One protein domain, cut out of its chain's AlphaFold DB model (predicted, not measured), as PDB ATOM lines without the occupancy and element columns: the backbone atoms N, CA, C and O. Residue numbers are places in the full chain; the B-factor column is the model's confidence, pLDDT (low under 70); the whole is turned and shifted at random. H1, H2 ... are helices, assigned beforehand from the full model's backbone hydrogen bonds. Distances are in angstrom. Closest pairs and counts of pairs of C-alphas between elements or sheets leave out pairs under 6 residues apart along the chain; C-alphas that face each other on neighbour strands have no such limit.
ATOM      1  N   GLU A   8     -26.776   2.778 -41.680       96.56
ATOM      2  CA  GLU A   8     -25.708   3.787 -41.629       96.56
ATOM      3  C   GLU A   8     -24.729   3.519 -40.482       96.56
ATOM      4  O   GLU A   8     -23.514   3.567 -40.678       96.56
ATOM      5  N   ALA A   9     -25.242   3.150 -39.305       95.62
ATOM      6  CA  ALA A   9     -24.445   2.781 -38.143       95.62
ATOM      7  C   ALA A   9     -23.597   1.519 -38.377       95.62
ATOM      8  O   ALA A   9     -22.555   1.366 -37.735       95.62
ATOM      9  N   LEU A  10     -24.026   0.630 -39.281       96.19
ATOM     10  CA  LEU A  10     -23.244  -0.528 -39.715       96.19
ATOM     11  C   LEU A  10     -22.197  -0.124 -40.767       96.19
ATOM     12  O   LEU A  10     -21.016  -0.416 -40.592       96.19
ATOM     13  N   ARG A  11     -22.592   0.645 -41.795       97.25
ATOM     14  CA  ARG A  11     -21.683   1.226 -42.808       97.25
ATOM     15  C   ARG A  11     -20.644   2.190 -42.220       97.25
ATOM     16  O   ARG A  11     -19.676   2.538 -42.898       97.25
ATOM     17  N   ALA A  12     -20.825   2.663 -40.990       96.56
ATOM     18  CA  ALA A  12     -19.850   3.470 -40.263       96.56
ATOM     19  C   ALA A  12     -18.654   2.658 -39.728       96.56
ATOM     20  O   ALA A  12     -17.610   3.254 -39.464       96.56
ATOM     21  N   LEU A  13     -18.774   1.332 -39.581       96.81
ATOM     22  CA  LEU A  13     -17.670   0.485 -39.126       96.81
ATOM     23  C   LEU A  13     -16.602   0.329 -40.226       96.81
ATOM     24  O   LEU A  13     -16.951  -0.059 -41.346       96.81
ATOM     25  N   PRO A  14     -15.310   0.589 -39.938       97.19
ATOM     26  CA  PRO A  14     -14.224   0.365 -40.891       97.19
ATOM     27  C   PRO A  14     -14.186  -1.069 -41.427       97.19
ATOM     28  O   PRO A  14     -14.013  -1.270 -42.622       97.19
ATOM     29  N   GLU A  15     -14.410  -2.052 -40.558       97.12
ATOM     30  CA  GLU A  15     -14.341  -3.481 -40.861       97.12
ATOM     31  C   GLU A  15     -15.438  -3.903 -41.842       97.12
ATOM     32  O   GLU A  15     -15.185  -4.702 -42.736       97.12
ATOM     33  N   PHE A  16     -16.634  -3.309 -41.739       98.00
ATOM     34  CA  PHE A  16     -17.728  -3.564 -42.677       98.00
ATOM     35  C   PHE A  16     -17.380  -3.100 -44.103       98.00
ATOM     36  O   PHE A  16     -17.741  -3.761 -45.072       98.00
ATOM     37  N   ARG A  17     -16.632  -1.997 -44.238       97.69
ATOM     38  CA  ARG A  17     -16.197  -1.446 -45.539       97.69
ATOM     39  C   ARG A  17     -15.063  -2.233 -46.198       97.69
ATOM     40  O   ARG A  17     -14.742  -1.961 -47.349       97.69
ATOM     41  N   LEU A  18     -14.423  -3.147 -45.466       97.81
ATOM     42  CA  LEU A  18     -13.378  -4.036 -45.986       97.81
ATOM     43  C   LEU A  18     -13.948  -5.356 -46.531       97.81
ATOM     44  O   LEU A  18     -13.201  -6.153 -47.091       97.81
ATOM     45  N   LEU A  19     -15.250  -5.595 -46.354       98.06
ATOM     46  CA  LEU A  19     -15.945  -6.770 -46.872       98.06
ATOM     47  C   LEU A  19     -16.221  -6.630 -48.372       98.06
ATOM     48  O   LEU A  19     -16.425  -5.529 -48.879       98.06
ATOM     49  N   ASP A  20     -16.325  -7.765 -49.057       98.12
ATOM     50  CA  ASP A  20     -16.819  -7.825 -50.434       98.12
ATOM     51  C   ASP A  20     -18.259  -7.277 -50.548       98.12
ATOM     52  O   ASP A  20     -19.091  -7.509 -49.666       98.12
ATOM     53  N   ASP A  21     -18.567  -6.570 -51.641       98.25
ATOM     54  CA  ASP A  21     -19.864  -5.909 -51.858       98.25
ATOM     55  C   ASP A  21     -21.057  -6.886 -51.802       98.25
ATOM     56  O   ASP A  21     -22.142  -6.525 -51.331       98.25
ATOM     57  N   HIS A  22     -20.876  -8.142 -52.229       98.19
ATOM     58  CA  HIS A  22     -21.914  -9.168 -52.143       98.19
ATOM     59  C   HIS A  22     -22.188  -9.561 -50.684       98.19
ATOM     60  O   HIS A  22     -23.347  -9.646 -50.267       98.19
ATOM     61  N   ILE A  23     -21.132  -9.715 -49.880       98.38
ATOM     62  CA  ILE A  23     -21.235  -9.992 -48.441       98.38
ATOM     63  C   ILE A  23     -21.856  -8.798 -47.706       98.38
ATOM     64  O   ILE A  23     -22.785  -8.994 -46.919       98.38
ATOM     65  N   GLN A  24     -21.434  -7.564 -48.010       98.31
ATOM     66  CA  GLN A  24     -22.057  -6.348 -47.473       98.31
ATOM     67  C   GLN A  24     -23.566  -6.321 -47.757       98.31
ATOM     68  O   GLN A  24     -24.361  -6.085 -46.846       98.31
ATOM     69  N   SER A  25     -23.972  -6.608 -49.000       98.31
ATOM     70  CA  SER A  25     -25.381  -6.652 -49.411       98.31
ATOM     71  C   SER A  25     -26.192  -7.687 -48.619       98.31
ATOM     72  O   SER A  25     -27.280  -7.373 -48.128       98.31
ATOM     73  N   ILE A  26     -25.652  -8.896 -48.418       97.88
ATOM     74  CA  ILE A  26     -26.318  -9.939 -47.628       97.88
ATOM     75  C   ILE A  26     -26.439  -9.525 -46.156       97.88
ATOM     76  O   ILE A  26     -27.519  -9.676 -45.584       97.88
ATOM     77  N   VAL A  27     -25.386  -8.975 -45.542       97.88
ATOM     78  CA  VAL A  27     -25.426  -8.522 -44.139       97.88
ATOM     79  C   VAL A  27     -26.434  -7.383 -43.944       97.88
ATOM     80  O   VAL A  27     -27.201  -7.414 -42.982       97.88
ATOM     81  N   LEU A  28     -26.491  -6.412 -44.861       97.56
ATOM     82  CA  LEU A  28     -27.478  -5.326 -44.823       97.56
ATOM     83  C   LEU A  28     -28.909  -5.858 -44.941       97.56
ATOM     84  O   LEU A  28     -29.772  -5.465 -44.159       97.56
ATOM     85  N   ARG A  29     -29.148  -6.814 -45.849       96.81
ATOM     86  CA  ARG A  29     -30.436  -7.511 -45.949       96.81
ATOM     87  C   ARG A  29     -30.787  -8.234 -44.645       96.81
ATOM     88  O   ARG A  29     -31.890  -8.066 -44.153       96.81
ATOM     89  N   MET A  30     -29.853  -8.960 -44.027       95.94
ATOM     90  CA  MET A  30     -30.100  -9.621 -42.735       95.94
ATOM     91  C   MET A  30     -30.394  -8.650 -41.585       95.94
ATOM     92  O   MET A  30     -31.145  -9.016 -40.682       95.94
ATOM     93  N   LEU A  31     -29.809  -7.447 -41.598       95.31
ATOM     94  CA  LEU A  31     -30.121  -6.388 -40.634       95.31
ATOM     95  C   LEU A  31     -31.537  -5.840 -40.867       95.31
ATOM     96  O   LEU A  31     -32.307  -5.736 -39.917       95.31
ATOM     97  N   LYS A  32     -31.885  -5.534 -42.122       94.25
ATOM     98  CA  LYS A  32     -33.204  -5.020 -42.519       94.25
ATOM     99  C   LYS A  32     -34.334  -6.018 -42.247       94.25
ATOM    100  O   LYS A  32     -35.382  -5.631 -41.744       94.25
ATOM    101  N   ASP A  33     -34.092  -7.288 -42.549       91.75
ATOM    102  CA  ASP A  33     -35.022  -8.402 -42.339       91.75
ATOM    103  C   ASP A  33     -34.983  -8.922 -40.881       91.75
ATOM    104  O   ASP A  33     -35.591  -9.947 -40.571       91.75
ATOM    105  N   ASP A  34     -34.230  -8.259 -39.989       92.44
ATOM    106  CA  ASP A  34     -34.118  -8.554 -38.552       92.44
ATOM    107  C   ASP A  34     -33.759 -10.031 -38.239       92.44
ATOM    108  O   ASP A  34     -34.148 -10.610 -37.222       92.44
ATOM    109  N   ARG A  35     -32.977 -10.674 -39.121       93.44
ATOM    110  CA  ARG A  35     -32.658 -12.119 -39.061       93.44
ATOM    111  C   ARG A  35     -31.665 -12.492 -37.965       93.44
ATOM    112  O   ARG A  35     -31.545 -13.672 -37.629       93.44
ATOM    113  N   LEU A  36     -30.954 -11.517 -37.401       94.00
ATOM    114  CA  LEU A  36     -29.970 -11.718 -36.336       94.00
ATOM    115  C   LEU A  36     -30.465 -11.130 -35.016       94.00
ATOM    116  O   LEU A  36     -31.014 -10.036 -34.957       94.00
ATOM    117  N   ASN A  37     -30.258 -11.859 -33.925       93.75
ATOM    118  CA  ASN A  37     -30.552 -11.365 -32.588       93.75
ATOM    119  C   ASN A  37     -29.487 -10.360 -32.104       93.75
ATOM    120  O   ASN A  37     -28.431 -10.173 -32.712       93.75
ATOM    121  N   ASN A  38     -29.750  -9.727 -30.958       92.31
ATOM    122  CA  ASN A  38     -28.851  -8.734 -30.350       92.31
ATOM    123  C   ASN A  38     -27.481  -9.306 -29.927       92.31
ATOM    124  O   ASN A  38     -26.603  -8.543 -29.540       92.31
ATOM    125  N   TYR A  39     -27.305 -10.627 -30.005       93.44
ATOM    126  CA  TYR A  39     -26.078 -11.374 -29.750       93.44
ATOM    127  C   TYR A  39     -25.480 -11.958 -31.049       93.44
ATOM    128  O   TYR A  39     -24.767 -12.950 -30.990       93.44
ATOM    129  N   GLY A  40     -25.817 -11.432 -32.233       92.31
ATOM    130  CA  GLY A  40     -25.226 -11.840 -33.519       92.31
ATOM    131  C   GLY A  40     -25.643 -13.219 -34.050       92.31
ATOM    132  O   GLY A  40     -25.328 -13.550 -35.189       92.31
ATOM    133  N   GLY A  41     -26.373 -14.022 -33.270       93.88
ATOM    134  CA  GLY A  41     -26.870 -15.330 -33.705       93.88
ATOM    135  C   GLY A  41     -28.152 -15.232 -34.537       93.88
ATOM    136  O   GLY A  41     -28.956 -14.319 -34.344       93.88
ATOM    137  N   LEU A  42     -28.390 -16.216 -35.408       95.31
ATOM    138  CA  LEU A  42     -29.648 -16.357 -36.156       95.31
ATOM    139  C   LEU A  42     -30.865 -16.363 -35.210       95.31
ATOM    140  O   LEU A  42     -30.893 -17.096 -34.212       95.31
ATOM    141  N   LYS A  43     -31.887 -15.556 -35.520       95.06
ATOM    142  CA  LYS A  43     -33.194 -15.641 -34.853       95.06
ATOM    143  C   LYS A  43     -33.878 -16.965 -35.193       95.06
ATOM    144  O   LYS A  43     -33.570 -17.604 -36.196       95.06
ATOM    145  N   ARG A  44     -34.816 -17.373 -34.335       95.81
ATOM    146  CA  ARG A  44     -35.743 -18.464 -34.662       95.81
ATOM    147  C   ARG A  44     -36.632 -18.016 -35.832       95.81
ATOM    148  O   ARG A  44     -36.988 -16.834 -35.851       95.81
ATOM    149  N   PRO A  45     -37.038 -18.917 -36.741       96.00
ATOM    150  CA  PRO A  45     -38.058 -18.585 -37.726       96.00
ATOM    151  C   PRO A  45     -39.367 -18.218 -36.997       96.00
ATOM    152  O   PRO A  45     -39.675 -18.808 -35.952       96.00
ATOM    153  N   PRO A  46     -40.121 -17.214 -37.475       96.69
ATOM    154  CA  PRO A  46     -41.355 -16.791 -36.828       96.69
ATOM    155  C   PRO A  46     -42.448 -17.851 -37.015       96.69
ATOM    156  O   PRO A  46     -42.648 -18.370 -38.110       96.69
ATOM    157  N   ASN A  47     -43.188 -18.153 -35.947       97.81
ATOM    158  CA  ASN A  47     -44.386 -18.985 -36.054       97.81
ATOM    159  C   ASN A  47     -45.575 -18.177 -36.615       97.81
ATOM    160  O   ASN A  47     -45.532 -16.947 -36.662       97.81
ATOM    161  N   ALA A  48     -46.655 -18.865 -36.993       98.12
ATOM    162  CA  ALA A  48     -47.842 -18.257 -37.608       98.12
ATOM    163  C   ALA A  48     -48.409 -17.063 -36.808       98.12
ATOM    164  O   ALA A  48     -48.779 -16.044 -37.383       98.12
ATOM    165  N   TRP A  49     -48.407 -17.157 -35.474       98.06
ATOM    166  CA  TRP A  49     -48.836 -16.086 -34.570       98.06
ATOM    167  C   TRP A  49     -47.900 -14.864 -34.590       98.06
ATOM    168  O   TRP A  49     -48.372 -13.727 -34.563       98.06
ATOM    169  N   LEU A  50     -46.579 -15.064 -34.654       97.06
ATOM    170  CA  LEU A  50     -45.617 -13.962 -34.766       97.06
ATOM    171  C   LEU A  50     -45.726 -13.251 -36.120       97.06
ATOM    172  O   LEU A  50     -45.678 -12.022 -36.147       97.06
ATOM    173  N   ILE A  51     -45.940 -13.999 -37.209       97.56
ATOM    174  CA  ILE A  51     -46.211 -13.427 -38.538       97.56
ATOM    175  C   ILE A  51     -47.504 -12.605 -38.491       97.56
ATOM    176  O   ILE A  51     -47.483 -11.422 -38.812       97.56
ATOM    177  N   PHE A  52     -48.597 -13.180 -37.978       97.88
ATOM    178  CA  PHE A  52     -49.878 -12.486 -37.820       97.88
ATOM    179  C   PHE A  52     -49.755 -11.181 -37.028       97.88
ATOM    180  O   PHE A  52     -50.279 -10.144 -37.429       97.88
ATOM    181  N   ARG A  53     -49.039 -11.214 -35.898       96.94
ATOM    182  CA  ARG A  53     -48.808 -10.031 -35.064       96.94
ATOM    183  C   ARG A  53     -48.014  -8.950 -35.809       96.94
ATOM    184  O   ARG A  53     -48.304  -7.770 -35.628       96.94
ATOM    185  N   SER A  54     -47.041  -9.341 -36.633       95.38
ATOM    186  CA  SER A  54     -46.254  -8.423 -37.467       95.38
ATOM    187  C   SER A  54     -47.096  -7.789 -38.579       95.38
ATOM    188  O   SER A  54     -47.054  -6.572 -38.768       95.38
ATOM    189  N   ASP A  55     -47.904  -8.597 -39.271       96.69
ATOM    190  CA  ASP A  55     -48.838  -8.136 -40.304       96.69
ATOM    191  C   ASP A  55     -49.856  -7.150 -39.705       96.69
ATOM    192  O   ASP A  55     -50.041  -6.051 -40.226       96.69
ATOM    193  N   MET A  56     -50.450  -7.490 -38.553       95.88
ATOM    194  CA  MET A  56     -51.384  -6.623 -37.824       95.88
ATOM    195  C   MET A  56     -50.757  -5.284 -37.427       95.88
ATOM    196  O   MET A  56     -51.400  -4.250 -37.589       95.88
ATOM    197  N   LEU A  57     -49.513  -5.274 -36.939       94.69
ATOM    198  CA  LEU A  57     -48.806  -4.034 -36.596       94.69
ATOM    199  C   LEU A  57     -48.488  -3.172 -37.822       94.69
ATOM    200  O   LEU A  57     -48.539  -1.950 -37.738       94.69
ATOM    201  N   THR A  58     -48.196  -3.806 -38.957       94.81
ATOM    202  CA  THR A  58     -47.909  -3.114 -40.219       94.81
ATOM    203  C   THR A  58     -49.186  -2.530 -40.833       94.81
ATOM    204  O   THR A  58     -49.165  -1.427 -41.374       94.81
ATOM    205  N   ALA A  59     -50.314  -3.235 -40.708       95.38
ATOM    206  CA  ALA A  59     -51.621  -2.787 -41.185       95.38
ATOM    207  C   ALA A  59     -52.286  -1.729 -40.280       95.38
ATOM    208  O   ALA A  59     -53.121  -0.964 -40.755       95.38
ATOM    209  N   ASN A  60     -51.937  -1.670 -38.987       95.06
ATOM    210  CA  ASN A  60     -52.577  -0.790 -38.006       95.06
ATOM    211  C   ASN A  60     -51.548   0.147 -37.359       95.06
ATOM    212  O   ASN A  60     -51.049  -0.127 -36.267       95.06
ATOM    213  N   SER A  61     -51.272   1.289 -37.994       93.44
ATOM    214  CA  SER A  61     -50.335   2.299 -37.474       93.44
ATOM    215  C   SER A  61     -50.704   2.820 -36.080       93.44
ATOM    216  O   SER A  61     -49.816   3.140 -35.299       93.44
ATOM    217  N   GLU A  62     -51.985   2.830 -35.703       93.06
ATOM    218  CA  GLU A  62     -52.412   3.154 -34.333       93.06
ATOM    219  C   GLU A  62     -51.821   2.196 -33.285       93.06
ATOM    220  O   GLU A  62     -51.528   2.609 -32.160       93.06
ATOM    221  N   MET A  63     -51.587   0.926 -33.643       91.81
ATOM    222  CA  MET A  63     -51.020  -0.069 -32.729       91.81
ATOM    223  C   MET A  63     -49.538   0.170 -32.401       91.81
ATOM    224  O   MET A  63     -49.055  -0.402 -31.426       91.81
ATOM    225  N   SER A  64     -48.813   1.022 -33.137       88.31
ATOM    226  CA  SER A  64     -47.436   1.395 -32.768       88.31
ATOM    227  C   SER A  64     -47.376   2.407 -31.614       88.31
ATOM    228  O   SER A  64     -46.352   2.503 -30.944       88.31
ATOM    229  N   SER A  65     -48.478   3.120 -31.345       92.19
ATOM    230  CA  SER A  65     -48.574   4.160 -30.304       92.19
ATOM    231  C   SER A  65     -48.930   3.638 -28.902       92.19
ATOM    232  O   SER A  65     -48.844   4.373 -27.919       92.19
ATOM    233  N   ILE A  66     -49.345   2.372 -28.799       95.81
ATOM    234  CA  ILE A  66     -49.811   1.731 -27.560       95.81
ATOM    235  C   ILE A  66     -48.759   0.778 -26.978       95.81
ATOM    236  O   ILE A  66     -47.815   0.354 -27.642       95.81
ATOM    237  N   SER A  67     -48.930   0.405 -25.707       96.38
ATOM    238  CA  SER A  67     -47.989  -0.487 -25.025       96.38
ATOM    239  C   SER A  67     -47.940  -1.885 -25.660       96.38
ATOM    240  O   SER A  67     -48.944  -2.428 -26.122       96.38
ATOM    241  N   GLN A  68     -46.770  -2.529 -25.613       94.31
ATOM    242  CA  GLN A  68     -46.568  -3.885 -26.147       94.31
ATOM    243  C   GLN A  68     -47.501  -4.939 -25.518       94.31
ATOM    244  O   GLN A  68     -47.856  -5.921 -26.179       94.31
ATOM    245  N   ALA A  69     -47.924  -4.732 -24.266       96.06
ATOM    246  CA  ALA A  69     -48.918  -5.568 -23.599       96.06
ATOM    247  C   ALA A  69     -50.307  -5.403 -24.240       96.06
ATOM    248  O   ALA A  69     -50.925  -6.398 -24.610       96.06
ATOM    249  N   GLU A  70     -50.752  -4.162 -24.463       97.06
ATOM    250  CA  GLU A  70     -52.031  -3.851 -25.113       97.06
ATOM    251  C   GLU A  70     -52.067  -4.344 -26.569       97.06
ATOM    252  O   GLU A  70     -53.031  -4.993 -26.975       97.06
ATOM    253  N   VAL A  71     -50.979  -4.155 -27.332       96.50
ATOM    254  CA  VAL A  71     -50.805  -4.761 -28.669       96.50
ATOM    255  C   VAL A  71     -51.021  -6.271 -28.601       96.50
ATOM    256  O   VAL A  71     -51.741  -6.840 -29.414       96.50
ATOM    257  N   THR A  72     -50.396  -6.939 -27.629       96.44
ATOM    258  CA  THR A  72     -50.492  -8.397 -27.487       96.44
ATOM    259  C   THR A  72     -51.922  -8.833 -27.165       96.44
ATOM    260  O   THR A  72     -52.401  -9.797 -27.764       96.44
ATOM    261  N   THR A  73     -52.628  -8.118 -26.286       97.69
ATOM    262  CA  THR A  73     -54.041  -8.370 -25.962       97.69
ATOM    263  C   THR A  73     -54.942  -8.198 -27.186       97.69
ATOM    264  O   THR A  73     -55.714  -9.105 -27.504       97.69
ATOM    265  N   ARG A  74     -54.800  -7.094 -27.935       97.56
ATOM    266  CA  ARG A  74     -55.580  -6.843 -29.161       97.56
ATOM    267  C   ARG A  74     -55.308  -7.889 -30.232       97.56
ATOM    268  O   ARG A  74     -56.247  -8.498 -30.739       97.56
ATOM    269  N   CYS A  75     -54.040  -8.164 -30.538       97.50
ATOM    270  CA  CYS A  75     -53.685  -9.200 -31.506       97.50
ATOM    271  C   CYS A  75     -54.241 -10.571 -31.093       97.50
ATOM    272  O   CYS A  75     -54.703 -11.302 -31.961       97.50
ATOM    273  N   LYS A  76     -54.264 -10.920 -29.794       97.69
ATOM    274  CA  LYS A  76     -54.850 -12.190 -29.327       97.69
ATOM    275  C   LYS A  76     -56.349 -12.251 -29.616       97.69
ATOM    276  O   LYS A  76     -56.806 -13.257 -30.149       97.69
ATOM    277  N   ALA A  77     -57.089 -11.177 -29.333       97.44
ATOM    278  CA  ALA A  77     -58.513 -11.090 -29.656       97.44
ATOM    279  C   ALA A  77     -58.769 -11.243 -31.168       97.44
ATOM    280  O   ALA A  77     -59.610 -12.043 -31.569       97.44
ATOM    281  N   HIS A  78     -57.990 -10.562 -32.018       97.19
ATOM    282  CA  HIS A  78     -58.093 -10.723 -33.473       97.19
ATOM    283  C   HIS A  78     -57.708 -12.134 -33.952       97.19
ATOM    284  O   HIS A  78     -58.377 -12.678 -34.821       97.19
ATOM    285  N   TRP A  79     -56.683 -12.765 -33.372       97.69
ATOM    286  CA  TRP A  79     -56.265 -14.124 -33.738       97.69
ATOM    287  C   TRP A  79     -57.305 -15.186 -33.376       97.69
ATOM    288  O   TRP A  79     -57.512 -16.118 -34.149       97.69
ATOM    289  N   VAL A  80     -58.004 -15.037 -32.243       97.56
ATOM    290  CA  VAL A  80     -59.148 -15.899 -31.887       97.56
ATOM    291  C   VAL A  80     -60.241 -15.825 -32.960       97.56
ATOM    292  O   VAL A  80     -60.792 -16.862 -33.317       97.56
ATOM    293  N   MET A  81     -60.474 -14.638 -33.530       97.44
ATOM    294  CA  MET A  81     -61.439 -14.405 -34.614       97.44
ATOM    295  C   MET A  81     -60.919 -14.752 -36.022       97.44
ATOM    296  O   MET A  81     -61.721 -14.799 -36.953       97.44
ATOM    297  N   ALA A  82     -59.613 -14.984 -36.199       97.25
ATOM    298  CA  ALA A  82     -59.025 -15.309 -37.500       97.25
ATOM    299  C   ALA A  82     -59.562 -16.645 -38.034       97.25
ATOM    300  O   ALA A  82     -59.622 -17.647 -37.312       97.25
ATOM    301  N   THR A  83     -59.925 -16.658 -39.314       98.00
ATOM    302  CA  THR A  83     -60.529 -17.810 -39.984       98.00
ATOM    303  C   THR A  83     -59.551 -18.989 -40.091       98.00
ATOM    304  O   THR A  83     -58.330 -18.797 -40.103       98.00
ATOM    305  N   PRO A  84     -60.051 -20.234 -40.231       97.88
ATOM    306  CA  PRO A  84     -59.192 -21.394 -40.474       97.88
ATOM    307  C   PRO A  84     -58.305 -21.242 -41.719       97.88
ATOM    308  O   PRO A  84     -57.164 -21.697 -41.707       97.88
ATOM    309  N   GLN A  85     -58.801 -20.561 -42.759       98.06
ATOM    310  CA  GLN A  85     -58.061 -20.289 -43.992       98.06
ATOM    311  C   GLN A  85     -56.880 -19.335 -43.749       98.06
ATOM    312  O   GLN A  85     -55.747 -19.675 -44.081       98.06
ATOM    313  N   GLU A  86     -57.107 -18.192 -43.092       97.69
ATOM    314  CA  GLU A  86     -56.030 -17.250 -42.748       97.69
ATOM    315  C   GLU A  86     -54.967 -17.919 -41.867       97.69
ATOM    316  O   GLU A  86     -53.767 -17.772 -42.110       97.69
ATOM    317  N   ARG A  87     -55.387 -18.714 -40.871       97.75
ATOM    318  CA  ARG A  87     -54.463 -19.479 -40.017       97.75
ATOM    319  C   ARG A  87     -53.638 -20.491 -40.819       97.75
ATOM    320  O   ARG A  87     -52.446 -20.623 -40.549       97.75
ATOM    321  N   MET A  88     -54.234 -21.158 -41.810       98.19
ATOM    322  CA  MET A  88     -53.537 -22.088 -42.708       98.19
ATOM    323  C   MET A  88     -52.488 -21.368 -43.568       98.19
ATOM    324  O   MET A  88     -51.357 -21.835 -43.675       98.19
ATOM    325  N   GLU A  89     -52.816 -20.200 -44.122       98.38
ATOM    326  CA  GLU A  89     -51.881 -19.374 -44.901       98.38
ATOM    327  C   GLU A  89     -50.726 -18.835 -44.040       98.38
ATOM    328  O   GLU A  89     -49.565 -18.833 -44.456       98.38
ATOM    329  N   LEU A  90     -51.016 -18.426 -42.802       98.19
ATOM    330  CA  LEU A  90     -50.016 -18.000 -41.820       98.19
ATOM    331  C   LEU A  90     -49.113 -19.161 -41.369       98.19
ATOM    332  O   LEU A  90     -47.915 -18.964 -41.169       98.19
ATOM    333  N   GLN A  91     -49.656 -20.376 -41.262       98.50
ATOM    334  CA  GLN A  91     -48.884 -21.592 -41.006       98.50
ATOM    335  C   GLN A  91     -47.998 -21.972 -42.201       98.50
ATOM    336  O   GLN A  91     -46.831 -22.299 -41.996       98.50
ATOM    337  N   ALA A  92     -48.496 -21.855 -43.434       98.38
ATOM    338  CA  ALA A  92     -47.701 -22.078 -44.641       98.38
ATOM    339  C   ALA A  92     -46.525 -21.087 -44.738       98.38
ATOM    340  O   ALA A  92     -45.395 -21.503 -44.991       98.38
ATOM    341  N   ARG A  93     -46.749 -19.796 -44.440       98.12
ATOM    342  CA  ARG A  93     -45.672 -18.788 -44.363       98.12
ATOM    343  C   ARG A  93     -44.648 -19.093 -43.262       98.12
ATOM    344  O   ARG A  93     -43.451 -18.926 -43.485       98.12
ATOM    345  N   ALA A  94     -45.090 -19.571 -42.097       98.06
ATOM    346  CA  ALA A  94     -44.191 -19.979 -41.015       98.06
ATOM    347  C   ALA A  94     -43.337 -21.202 -41.390       98.06
ATOM    348  O   ALA A  94     -42.136 -21.219 -41.115       98.06
ATOM    349  N   GLN A  95     -43.933 -22.193 -42.062       98.06
ATOM    350  CA  GLN A  95     -43.208 -23.355 -42.575       98.06
ATOM    351  C   GLN A  95     -42.178 -22.935 -43.630       98.06
ATOM    352  O   GLN A  95     -41.012 -23.287 -43.504       98.06
ATOM    353  N   GLN A  96     -42.562 -22.092 -44.593       97.56
ATOM    354  CA  GLN A  96     -41.649 -21.565 -45.612       97.56
ATOM    355  C   GLN A  96     -40.444 -20.829 -44.995       97.56
ATOM    356  O   GLN A  96     -39.314 -21.030 -45.435       97.56
ATOM    357  N   ALA A  97     -40.660 -20.009 -43.961       95.94
ATOM    358  CA  ALA A  97     -39.580 -19.305 -43.263       95.94
ATOM    359  C   ALA A  97     -38.640 -20.256 -42.493       95.94
ATOM    360  O   ALA A  97     -37.445 -19.980 -42.363       95.94
ATOM    361  N   ASN A  98     -39.162 -21.376 -41.986       96.69
ATOM    362  CA  ASN A  98     -38.354 -22.443 -41.401       96.69
ATOM    363  C   ASN A  98     -37.553 -23.196 -42.477       96.69
ATOM    364  O   ASN A  98     -36.350 -23.387 -42.318       96.69
ATOM    365  N   ASP A  99     -38.194 -23.572 -43.580       96.94
ATOM    366  CA  ASP A  99     -37.570 -24.330 -44.667       96.94
ATOM    367  C   ASP A  99     -36.447 -23.527 -45.338       96.94
ATOM    368  O   ASP A  99     -35.375 -24.072 -45.595       96.94
ATOM    369  N   GLU A 100     -36.629 -22.214 -45.527       94.62
ATOM    370  CA  GLU A 100     -35.570 -21.317 -46.004       94.62
ATOM    371  C   GLU A 100     -34.364 -21.297 -45.045       94.62
ATOM    372  O   GLU A 100     -33.212 -21.323 -45.477       94.62
ATOM    373  N   LEU A 101     -34.602 -21.284 -43.727       95.06
ATOM    374  CA  LEU A 101     -33.523 -21.307 -42.739       95.06
ATOM    375  C   LEU A 101     -32.739 -22.626 -42.795       95.06
ATOM    376  O   LEU A 101     -31.509 -22.601 -42.831       95.06
ATOM    377  N   ILE A 102     -33.439 -23.762 -42.849       95.25
ATOM    378  CA  ILE A 102     -32.830 -25.096 -42.943       95.25
ATOM    379  C   ILE A 102     -32.120 -25.301 -44.292       95.25
ATOM    380  O   ILE A 102     -31.082 -25.957 -44.337       95.25
ATOM    381  N   GLN A 103     -32.593 -24.683 -45.380       93.94
ATOM    382  CA  GLN A 103     -31.936 -24.736 -46.691       93.94
ATOM    383  C   GLN A 103     -30.499 -24.185 -46.653       93.94
ATOM    384  O   GLN A 103     -29.593 -24.791 -47.229       93.94
ATOM    385  N   TYR A 104     -30.268 -23.053 -45.979       92.25
ATOM    386  CA  TYR A 104     -28.922 -22.473 -45.835       92.25
ATOM    387  C   TYR A 104     -28.131 -23.079 -44.663       92.25
ATOM    388  O   TYR A 104     -26.902 -23.213 -44.739       92.25
ATOM    389  N   PHE A 105     -28.833 -23.476 -43.596       95.38
ATOM    390  CA  PHE A 105     -28.263 -23.981 -42.348       95.38
ATOM    391  C   PHE A 105     -28.917 -25.320 -41.938       95.38
ATOM    392  O   PHE A 105     -29.697 -25.339 -40.985       95.38
ATOM    393  N   PRO A 106     -28.590 -26.449 -42.604       92.88
ATOM    394  CA  PRO A 106     -29.207 -27.750 -42.316       92.88
ATOM    395  C   PRO A 106     -29.048 -28.195 -40.858       92.88
ATOM    396  O   PRO A 106     -29.974 -28.742 -40.267       92.88
ATOM    397  N   ASP A 107     -27.900 -27.882 -40.253       91.88
ATOM    398  CA  ASP A 107     -27.577 -28.204 -38.859       91.88
ATOM    399  C   ASP A 107     -28.093 -27.149 -37.855       91.88
ATOM    400  O   ASP A 107     -27.649 -27.102 -36.701       91.88
ATOM    401  N   TYR A 108     -28.994 -26.243 -38.266       94.75
ATOM    402  CA  TYR A 108     -29.526 -25.214 -37.374       94.75
ATOM    403  C   TYR A 108     -30.330 -25.840 -36.233       94.75
ATOM    404  O   TYR A 108     -31.445 -26.327 -36.396       94.75
ATOM    405  N   THR A 109     -29.776 -25.733 -35.029       93.56
ATOM    406  CA  THR A 109     -30.477 -26.000 -33.775       93.56
ATOM    407  C   THR A 109     -30.508 -24.711 -32.972       93.56
ATOM    408  O   THR A 109     -29.455 -24.143 -32.667       93.56
ATOM    409  N   TYR A 110     -31.697 -24.248 -32.581       93.44
ATOM    410  CA  TYR A 110     -31.783 -23.109 -31.674       93.44
ATOM    411  C   TYR A 110     -31.192 -23.476 -30.306       93.44
ATOM    412  O   TYR A 110     -31.738 -24.310 -29.584       93.44
ATOM    413  N   LYS A 111     -30.111 -22.793 -29.920       91.00
ATOM    414  CA  LYS A 111     -29.519 -22.875 -28.583       91.00
ATOM    415  C   LYS A 111     -29.639 -21.504 -27.908       91.00
ATOM    416  O   LYS A 111     -29.089 -20.531 -28.428       91.00
ATOM    417  N   PRO A 112     -30.382 -21.368 -26.794       90.69
ATOM    418  CA  PRO A 112     -30.426 -20.113 -26.056       90.69
ATOM    419  C   PRO A 112     -29.056 -19.854 -25.424       90.69
ATOM    420  O   PRO A 112     -28.467 -20.759 -24.840       90.69
ATOM    421  N   MET A 113     -28.571 -18.611 -25.486       91.88
ATOM    422  CA  MET A 113     -27.312 -18.234 -24.834       91.88
ATOM    423  C   MET A 113     -27.365 -18.573 -23.335       91.88
ATOM    424  O   MET A 113     -28.316 -18.180 -22.636       91.88
ATOM    425  N   SER A 114     -26.352 -19.297 -22.857       93.88
ATOM    426  CA  SER A 114     -26.256 -19.755 -21.469       93.88
ATOM    427  C   SER A 114     -26.129 -18.580 -20.490       93.88
ATOM    428  O   SER A 114     -25.848 -17.442 -20.877       93.88
ATOM    429  N   LYS A 115     -26.345 -18.830 -19.190       95.12
ATOM    430  CA  LYS A 115     -26.217 -17.782 -18.163       95.12
ATOM    431  C   LYS A 115     -24.800 -17.188 -18.132       95.12
ATOM    432  O   LYS A 115     -24.667 -15.968 -18.184       95.12
ATOM    433  N   GLY A 116     -23.768 -18.035 -18.152       94.81
ATOM    434  CA  GLY A 116     -22.368 -17.594 -18.149       94.81
ATOM    435  C   GLY A 116     -21.967 -16.830 -19.417       94.81
ATOM    436  O   GLY A 116     -21.255 -15.834 -19.336       94.81
ATOM    437  N   GLU A 117     -22.471 -17.217 -20.594       93.88
ATOM    438  CA  GLU A 117     -22.258 -16.432 -21.819       93.88
ATOM    439  C   GLU A 117     -22.981 -15.081 -21.777       93.88
ATOM    440  O   GLU A 117     -22.422 -14.088 -22.229       93.88
ATOM    441  N   LYS A 118     -24.187 -15.002 -21.193       94.75
ATOM    442  CA  LYS A 118     -24.893 -13.723 -20.983       94.75
ATOM    443  C   LYS A 118     -24.151 -12.798 -20.020       94.75
ATOM    444  O   LYS A 118     -24.248 -11.582 -20.168       94.75
ATOM    445  N   GLU A 119     -23.447 -13.346 -19.034       95.38
ATOM    446  CA  GLU A 119     -22.609 -12.585 -18.101       95.38
ATOM    447  C   GLU A 119     -21.360 -12.044 -18.814       95.38
ATOM    448  O   GLU A 119     -21.209 -10.825 -18.888       95.38
ATOM    449  N   ARG A 120     -20.592 -12.897 -19.510       95.00
ATOM    450  CA  ARG A 120     -19.475 -12.461 -20.380       95.00
ATOM    451  C   ARG A 120     -19.912 -11.445 -21.436       95.00
ATOM    452  O   ARG A 120     -19.228 -10.461 -21.700       95.00
ATOM    453  N   TRP A 121     -21.093 -11.637 -22.025       95.31
ATOM    454  CA  TRP A 121     -21.664 -10.680 -22.967       95.31
ATOM    455  C   TRP A 121     -21.916  -9.319 -22.322       95.31
ATOM    456  O   TRP A 121     -21.663  -8.294 -22.951       95.31
ATOM    457  N   LYS A 122     -22.412  -9.264 -21.079       95.44
ATOM    458  CA  LYS A 122     -22.596  -7.990 -20.365       95.44
ATOM    459  C   LYS A 122     -21.258  -7.282 -20.156       95.44
ATOM    460  O   LYS A 122     -21.211  -6.084 -20.426       95.44
ATOM    461  N   GLU A 123     -20.213  -8.018 -19.781       95.44
ATOM    462  CA  GLU A 123     -18.850  -7.515 -19.542       95.44
ATOM    463  C   GLU A 123     -18.191  -6.890 -20.785       95.44
ATOM    464  O   GLU A 123     -17.445  -5.921 -20.648       95.44
ATOM    465  N   LEU A 124     -18.488  -7.377 -21.998       94.62
ATOM    466  CA  LEU A 124     -17.935  -6.797 -23.231       94.62
ATOM    467  C   LEU A 124     -18.299  -5.313 -23.409       94.62
ATOM    468  O   LEU A 124     -19.461  -4.916 -23.298       94.62
ATOM    469  N   GLY A 125     -17.340  -4.489 -23.826       95.81
ATOM    470  CA  GLY A 125     -17.609  -3.111 -24.239       95.81
ATOM    471  C   GLY A 125     -18.507  -3.042 -25.484       95.81
ATOM    472  O   GLY A 125     -18.520  -3.954 -26.310       95.81
ATOM    473  N   MET A 126     -19.234  -1.934 -25.676       94.94
ATOM    474  CA  MET A 126     -20.125  -1.759 -26.842       94.94
ATOM    475  C   MET A 126     -19.405  -1.919 -28.190       94.94
ATOM    476  O   MET A 126     -20.000  -2.416 -29.142       94.94
ATOM    477  N   HIS A 127     -18.121  -1.554 -28.272       95.00
ATOM    478  CA  HIS A 127     -17.309  -1.797 -29.464       95.00
ATOM    479  C   HIS A 127     -17.100  -3.302 -29.713       95.00
ATOM    480  O   HIS A 127     -17.405  -3.780 -30.797       95.00
ATOM    481  N   GLN A 128     -16.688  -4.070 -28.697       95.56
ATOM    482  CA  GLN A 128     -16.520  -5.529 -28.794       95.56
ATOM    483  C   GLN A 128     -17.833  -6.237 -29.157       95.56
ATOM    484  O   GLN A 128     -17.835  -7.118 -30.010       95.56
ATOM    485  N   LYS A 129     -18.965  -5.807 -28.579       96.25
ATOM    486  CA  LYS A 129     -20.299  -6.318 -28.942       96.25
ATOM    487  C   LYS A 129     -20.620  -6.106 -30.427       96.25
ATOM    488  O   LYS A 129     -21.113  -7.025 -31.077       96.25
ATOM    489  N   LYS A 130     -20.308  -4.922 -30.973       96.19
ATOM    490  CA  LYS A 130     -20.475  -4.609 -32.403       96.19
ATOM    491  C   LYS A 130     -19.541  -5.427 -33.295       96.19
ATOM    492  O   LYS A 130     -20.011  -5.941 -34.305       96.19
ATOM    493  N   GLN A 131     -18.275  -5.595 -32.904       96.25
ATOM    494  CA  GLN A 131     -17.313  -6.439 -33.626       96.25
ATOM    495  C   GLN A 131     -17.781  -7.896 -33.675       96.25
ATOM    496  O   GLN A 131     -17.900  -8.453 -34.758       96.25
ATOM    497  N   PHE A 132     -18.158  -8.490 -32.537       96.56
ATOM    498  CA  PHE A 132     -18.687  -9.856 -32.491       96.56
ATOM    499  C   PHE A 132     -19.953 -10.033 -33.338       96.56
ATOM    500  O   PHE A 132     -20.080 -11.018 -34.069       96.56
ATOM    501  N   TRP A 133     -20.891  -9.082 -33.256       97.06
ATOM    502  CA  TRP A 133     -22.109  -9.106 -34.066       97.06
ATOM    503  C   TRP A 133     -21.769  -9.075 -35.559       97.06
ATOM    504  O   TRP A 133     -22.287  -9.896 -36.312       97.06
ATOM    505  N   LEU A 134     -20.853  -8.191 -35.972       97.69
ATOM    506  CA  LEU A 134     -20.389  -8.098 -37.354       97.69
ATOM    507  C   LEU A 134     -19.677  -9.384 -37.798       97.69
ATOM    508  O   LEU A 134     -20.042  -9.932 -38.830       97.69
ATOM    509  N   SER A 135     -18.734  -9.918 -37.014       97.31
ATOM    510  CA  SER A 135     -18.049 -11.185 -37.313       97.31
ATOM    511  C   SER A 135     -19.034 -12.352 -37.470       97.31
ATOM    512  O   SER A 135     -18.881 -13.182 -38.364       97.31
ATOM    513  N   SER A 136     -20.073 -12.397 -36.630       96.94
ATOM    514  CA  SER A 136     -21.134 -13.408 -36.713       96.94
ATOM    515  C   SER A 136     -21.968 -13.236 -37.983       96.94
ATOM    516  O   SER A 136     -22.202 -14.205 -38.705       96.94
ATOM    517  N   ALA A 137     -22.366 -11.999 -38.296       97.56
ATOM    518  CA  ALA A 137     -23.136 -11.669 -39.489       97.56
ATOM    519  C   ALA A 137     -22.361 -11.955 -40.786       97.56
ATOM    520  O   ALA A 137     -22.932 -12.514 -41.718       97.56
ATOM    521  N   VAL A 138     -21.065 -11.635 -40.839       97.69
ATOM    522  CA  VAL A 138     -20.186 -11.932 -41.983       97.69
ATOM    523  C   VAL A 138     -20.121 -13.433 -42.231       97.69
ATOM    524  O   VAL A 138     -20.435 -13.867 -43.333       97.69
ATOM    525  N   ARG A 139     -19.843 -14.236 -41.197       96.94
ATOM    526  CA  ARG A 139     -19.795 -15.703 -41.312       96.94
ATOM    527  C   ARG A 139     -21.119 -16.273 -41.838       96.94
ATOM    528  O   ARG A 139     -21.139 -17.110 -42.731       96.94
ATOM    529  N   ILE A 140     -22.252 -15.783 -41.330       97.06
ATOM    530  CA  ILE A 140     -23.591 -16.181 -41.800       97.06
ATOM    531  C   ILE A 140     -23.821 -15.758 -43.265       97.06
ATOM    532  O   ILE A 140     -24.369 -16.535 -44.045       97.06
ATOM    533  N   ALA A 141     -23.367 -14.569 -43.667       97.38
ATOM    534  CA  ALA A 141     -23.457 -14.096 -45.047       97.38
ATOM    535  C   ALA A 141     -22.574 -14.903 -46.015       97.38
ATOM    536  O   ALA A 141     -23.026 -15.227 -47.112       97.38
ATOM    537  N   GLU A 142     -21.368 -15.297 -45.600       97.06
ATOM    538  CA  GLU A 142     -20.474 -16.176 -46.366       97.06
ATOM    539  C   GLU A 142     -21.124 -17.534 -46.656       97.06
ATOM    540  O   GLU A 142     -20.989 -18.045 -47.767       97.06
ATOM    541  N   ARG A 143     -21.903 -18.094 -45.715       96.50
ATOM    542  CA  ARG A 143     -22.668 -19.333 -45.954       96.50
ATOM    543  C   ARG A 143     -23.713 -19.184 -47.051       96.50
ATOM    544  O   ARG A 143     -23.899 -20.098 -47.847       96.50
ATOM    545  N   ILE A 144     -24.411 -18.050 -47.048       96.12
ATOM    546  CA  ILE A 144     -25.498 -17.747 -47.984       96.12
ATOM    547  C   ILE A 144     -24.932 -17.459 -49.381       96.12
ATOM    548  O   ILE A 144     -25.493 -17.924 -50.369       96.12
ATOM    549  N   ALA A 145     -23.809 -16.740 -49.462       96.69
ATOM    550  CA  ALA A 145     -23.093 -16.471 -50.709       96.69
ATOM    551  C   ALA A 145     -22.452 -17.734 -51.310       96.69
ATOM    552  O   ALA A 145     -22.514 -17.953 -52.520       96.69
ATOM    553  N   TYR A 146     -21.839 -18.572 -50.468       96.06
ATOM    554  CA  TYR A 146     -20.976 -19.677 -50.892       96.06
ATOM    555  C   TYR A 146     -21.362 -21.008 -50.215       96.06
ATOM    556  O   TYR A 146     -20.571 -21.579 -49.457       96.06
ATOM    557  N   PRO A 147     -22.555 -21.571 -50.502       94.12
ATOM    558  CA  PRO A 147     -23.055 -22.782 -49.835       94.12
ATOM    559  C   PRO A 147     -22.214 -24.047 -50.092       94.12
ATOM    560  O   PRO A 147     -22.357 -25.032 -49.367       94.12
ATOM    561  N   GLY A 148     -21.333 -24.031 -51.100       93.38
ATOM    562  CA  GLY A 148     -20.384 -25.112 -51.388       93.38
ATOM    563  C   GLY A 148     -19.101 -25.099 -50.545       93.38
ATOM    564  O   GLY A 148     -18.367 -26.084 -50.576       93.38
ATOM    565  N   ASN A 149     -18.818 -24.023 -49.802       94.12
ATOM    566  CA  ASN A 149     -17.632 -23.940 -48.947       94.12
ATOM    567  C   ASN A 149     -17.851 -24.679 -47.615       94.12
ATOM    568  O   ASN A 149     -18.980 -24.767 -47.118       94.12
ATOM    569  N   GLU A 150     -16.761 -25.170 -47.017       93.06
ATOM    570  CA  GLU A 150     -16.796 -25.815 -45.699       93.06
ATOM    571  C   GLU A 150     -17.370 -24.867 -44.638       93.06
ATOM    572  O   GLU A 150     -16.891 -23.751 -44.426       93.06
ATOM    573  N   TRP A 151     -18.423 -25.320 -43.958       92.56
ATOM    574  CA  TRP A 151     -19.126 -24.523 -42.965       92.56
ATOM    575  C   TRP A 151     -18.569 -24.782 -41.568       92.56
ATOM    576  O   TRP A 151     -18.929 -25.755 -40.911       92.56
ATOM    577  N   GLY A 152     -17.739 -23.866 -41.066       91.25
ATOM    578  CA  GLY A 152     -17.194 -23.923 -39.704       91.25
ATOM    579  C   GLY A 152     -18.210 -23.666 -38.578       91.25
ATOM    580  O   GLY A 152     -17.809 -23.223 -37.501       91.25
ATOM    581  N   GLY A 153     -19.512 -23.849 -38.816       93.06
ATOM    582  CA  GLY A 153     -20.582 -23.575 -37.857       93.06
ATOM    583  C   GLY A 153     -20.815 -22.088 -37.557       93.06
ATOM    584  O   GLY A 153     -20.118 -21.199 -38.052       93.06
ATOM    585  N   LEU A 154     -21.807 -21.816 -36.704       94.31
ATOM    586  CA  LEU A 154     -22.073 -20.473 -36.179       94.31
ATOM    587  C   LEU A 154     -20.948 -20.021 -35.236       94.31
ATOM    588  O   LEU A 154     -20.442 -20.805 -34.434       94.31
ATOM    589  N   LEU A 155     -20.589 -18.736 -35.304       95.12
ATOM    590  CA  LEU A 155     -19.599 -18.147 -34.407       95.12
ATOM    591  C   LEU A 155     -20.164 -18.065 -32.981       95.12
ATOM    592  O   LEU A 155     -21.200 -17.442 -32.752       95.12
ATOM    593  N   THR A 156     -19.488 -18.691 -32.017       94.75
ATOM    594  CA  THR A 156     -19.850 -18.586 -30.597       94.75
ATOM    595  C   THR A 156     -19.081 -17.449 -29.936       94.75
ATOM    596  O   THR A 156     -17.962 -17.117 -30.337       94.75
ATOM    597  N   LEU A 157     -19.662 -16.872 -28.879       95.19
ATOM    598  CA  LEU A 157     -19.013 -15.812 -28.106       95.19
ATOM    599  C   LEU A 157     -17.674 -16.279 -27.522       95.19
ATOM    600  O   LEU A 157     -16.706 -15.525 -27.534       95.19
ATOM    601  N   LYS A 158     -17.618 -17.533 -27.053       94.00
ATOM    602  CA  LYS A 158     -16.393 -18.145 -26.538       94.00
ATOM    603  C   LYS A 158     -15.300 -18.176 -27.610       94.00
ATOM    604  O   LYS A 158     -14.249 -17.599 -27.382       94.00
ATOM    605  N   ASN A 159     -15.567 -18.780 -28.770       94.94
ATOM    606  CA  ASN A 159     -14.555 -18.941 -29.816       94.94
ATOM    607  C   ASN A 159     -14.034 -17.574 -30.291       94.94
ATOM    608  O   ASN A 159     -12.831 -17.380 -30.398       94.94
ATOM    609  N   TRP A 160     -14.926 -16.594 -30.474       96.38
ATOM    610  CA  TRP A 160     -14.515 -15.236 -30.836       96.38
ATOM    611  C   TRP A 160     -13.649 -14.565 -29.759       96.38
ATOM    612  O   TRP A 160     -12.673 -13.899 -30.097       96.38
ATOM    613  N   MET A 161     -13.969 -14.740 -28.471       94.12
ATOM    614  CA  MET A 161     -13.130 -14.235 -27.377       94.12
ATOM    615  C   MET A 161     -11.777 -14.949 -27.307       94.12
ATOM    616  O   MET A 161     -10.780 -14.289 -27.029       94.12
ATOM    617  N   ASP A 162     -11.726 -16.254 -27.571       93.69
ATOM    618  CA  ASP A 162     -10.482 -17.027 -27.606       93.69
ATOM    619  C   ASP A 162      -9.570 -16.532 -28.757       93.69
ATOM    620  O   ASP A 162      -8.372 -16.349 -28.544       93.69
ATOM    621  N   ASP A 163     -10.140 -16.191 -29.923       93.69
ATOM    622  CA  ASP A 163      -9.422 -15.606 -31.074       93.69
ATOM    623  C   ASP A 163      -8.951 -14.150 -30.839       93.69
ATOM    624  O   ASP A 163      -7.931 -13.724 -31.384       93.69
ATOM    625  N   HIS A 164      -9.701 -13.360 -30.055       89.50
ATOM    626  CA  HIS A 164      -9.457 -11.919 -29.844       89.50
ATOM    627  C   HIS A 164      -8.795 -11.581 -28.504       89.50
ATOM    628  O   HIS A 164      -8.445 -10.422 -28.264       89.50
ATOM    629  N   THR A 165      -8.606 -12.563 -27.624       85.81
ATOM    630  CA  THR A 165      -7.743 -12.399 -26.456       85.81
ATOM    631  C   THR A 165      -6.315 -12.315 -26.989       85.81
ATOM    632  O   THR A 165      -5.835 -13.306 -27.538       85.81
TER     633      THR A 165
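AT A GLANCE: This is residues 8 to 165 of the 455 residues of the protein "HMG box domain-containing protein" of Rhizoctonia solani (UniProt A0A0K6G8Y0). Two lobes stand well apart, joined by one long helix, H6, and by the unnamed stretch of residues 33 to 47. One lobe gathers round H8, with H2 crossing it and H1, H7 and H9 about it; the other is a small group of H3, H4 and H5 at the far end of H6. The printed part has 158 residues with nine named helices, H1 to H9 in order along the chain, and no named strand; the class is all helix. It is only just loose, close to compact, with a radius of gyration of the C-alphas of 18.2 A, and only just elongated, spanning 54 by 36 by 32 A.

IN THESE COORDINATES: H1, residues 8 to 11, begins at C-alpha 8 (-25.708, 3.787, -41.629). H2 holds residues 21 to 32 and measures 16.3 A. H3, residues 48 to 59, also measures 16.3 A, and H4 holds residues 61 to 64. H5, residues 68 to 81, measures 20.1 A. H6, residues 84 to 104, is the longest by residues and runs 30.8 A from C-alpha 84 (-59.192, -21.394, -40.474). H7 holds residues 115 to 123, and H8, residues 126 to 145, measures 28.2 A. H9, residues 157 to 164, ends at C-alpha 164 (-9.457, -11.919, -29.844).

HOW THE PARTS SIT: H1 and H2 are near each other, with 7 pairs of C-alphas within 10 A. H2 touches residues 137 to 145 of H8 at a steep tilt of 66 degrees, opposite ways; the closest C-alphas, of Ile 26 and Ala 141, are 5.7 A apart. H3 touches H5, closest at the C-alphas of Arg 53 and Cys 75, 6.1 A, at 71 degrees, only just about perpendicular. Residues 48 to 52 of H3 touch residues 87 to 94 of H6, about perpendicular at 74 degrees, with the C-alphas of Ala 48 and Leu 90 closest at 4.7 A. H4 is close to but not clearly touching H5, with the C-alphas of Met 63 and Val 71 closest at 6.2 A. H6 is close to but not clearly touching H8, with the C-alphas of Tyr 104 and Ile 144 closest at 6.2 A. H7 and H9 only just touch, with 3 pairs of C-alphas within 8 A, the closest those of Glu 117 and Leu 157, 7.1 A. H9 is close to but not clearly touching H8, with the C-alphas of Phe 132 and Trp 160 closest at 7.0 A. H3 and H8 are apart. In H2, H3 and H5 to H9 every O i to N i+4 pair is within hydrogen-bond range; H1 and H4 are too short for such a pair.

THE WHOLE: The two C-alphas farthest apart, of Thr 83 and Thr 165, are 54.8 A apart. The printed part has no cut. The links from H2 to H3 and from H8 to H9 are long, and residues 64 to 70, of which 68 to 70 belong to H5, stand free. The mean pLDDT of the printed part is 95.7, and no printed residue is under 70.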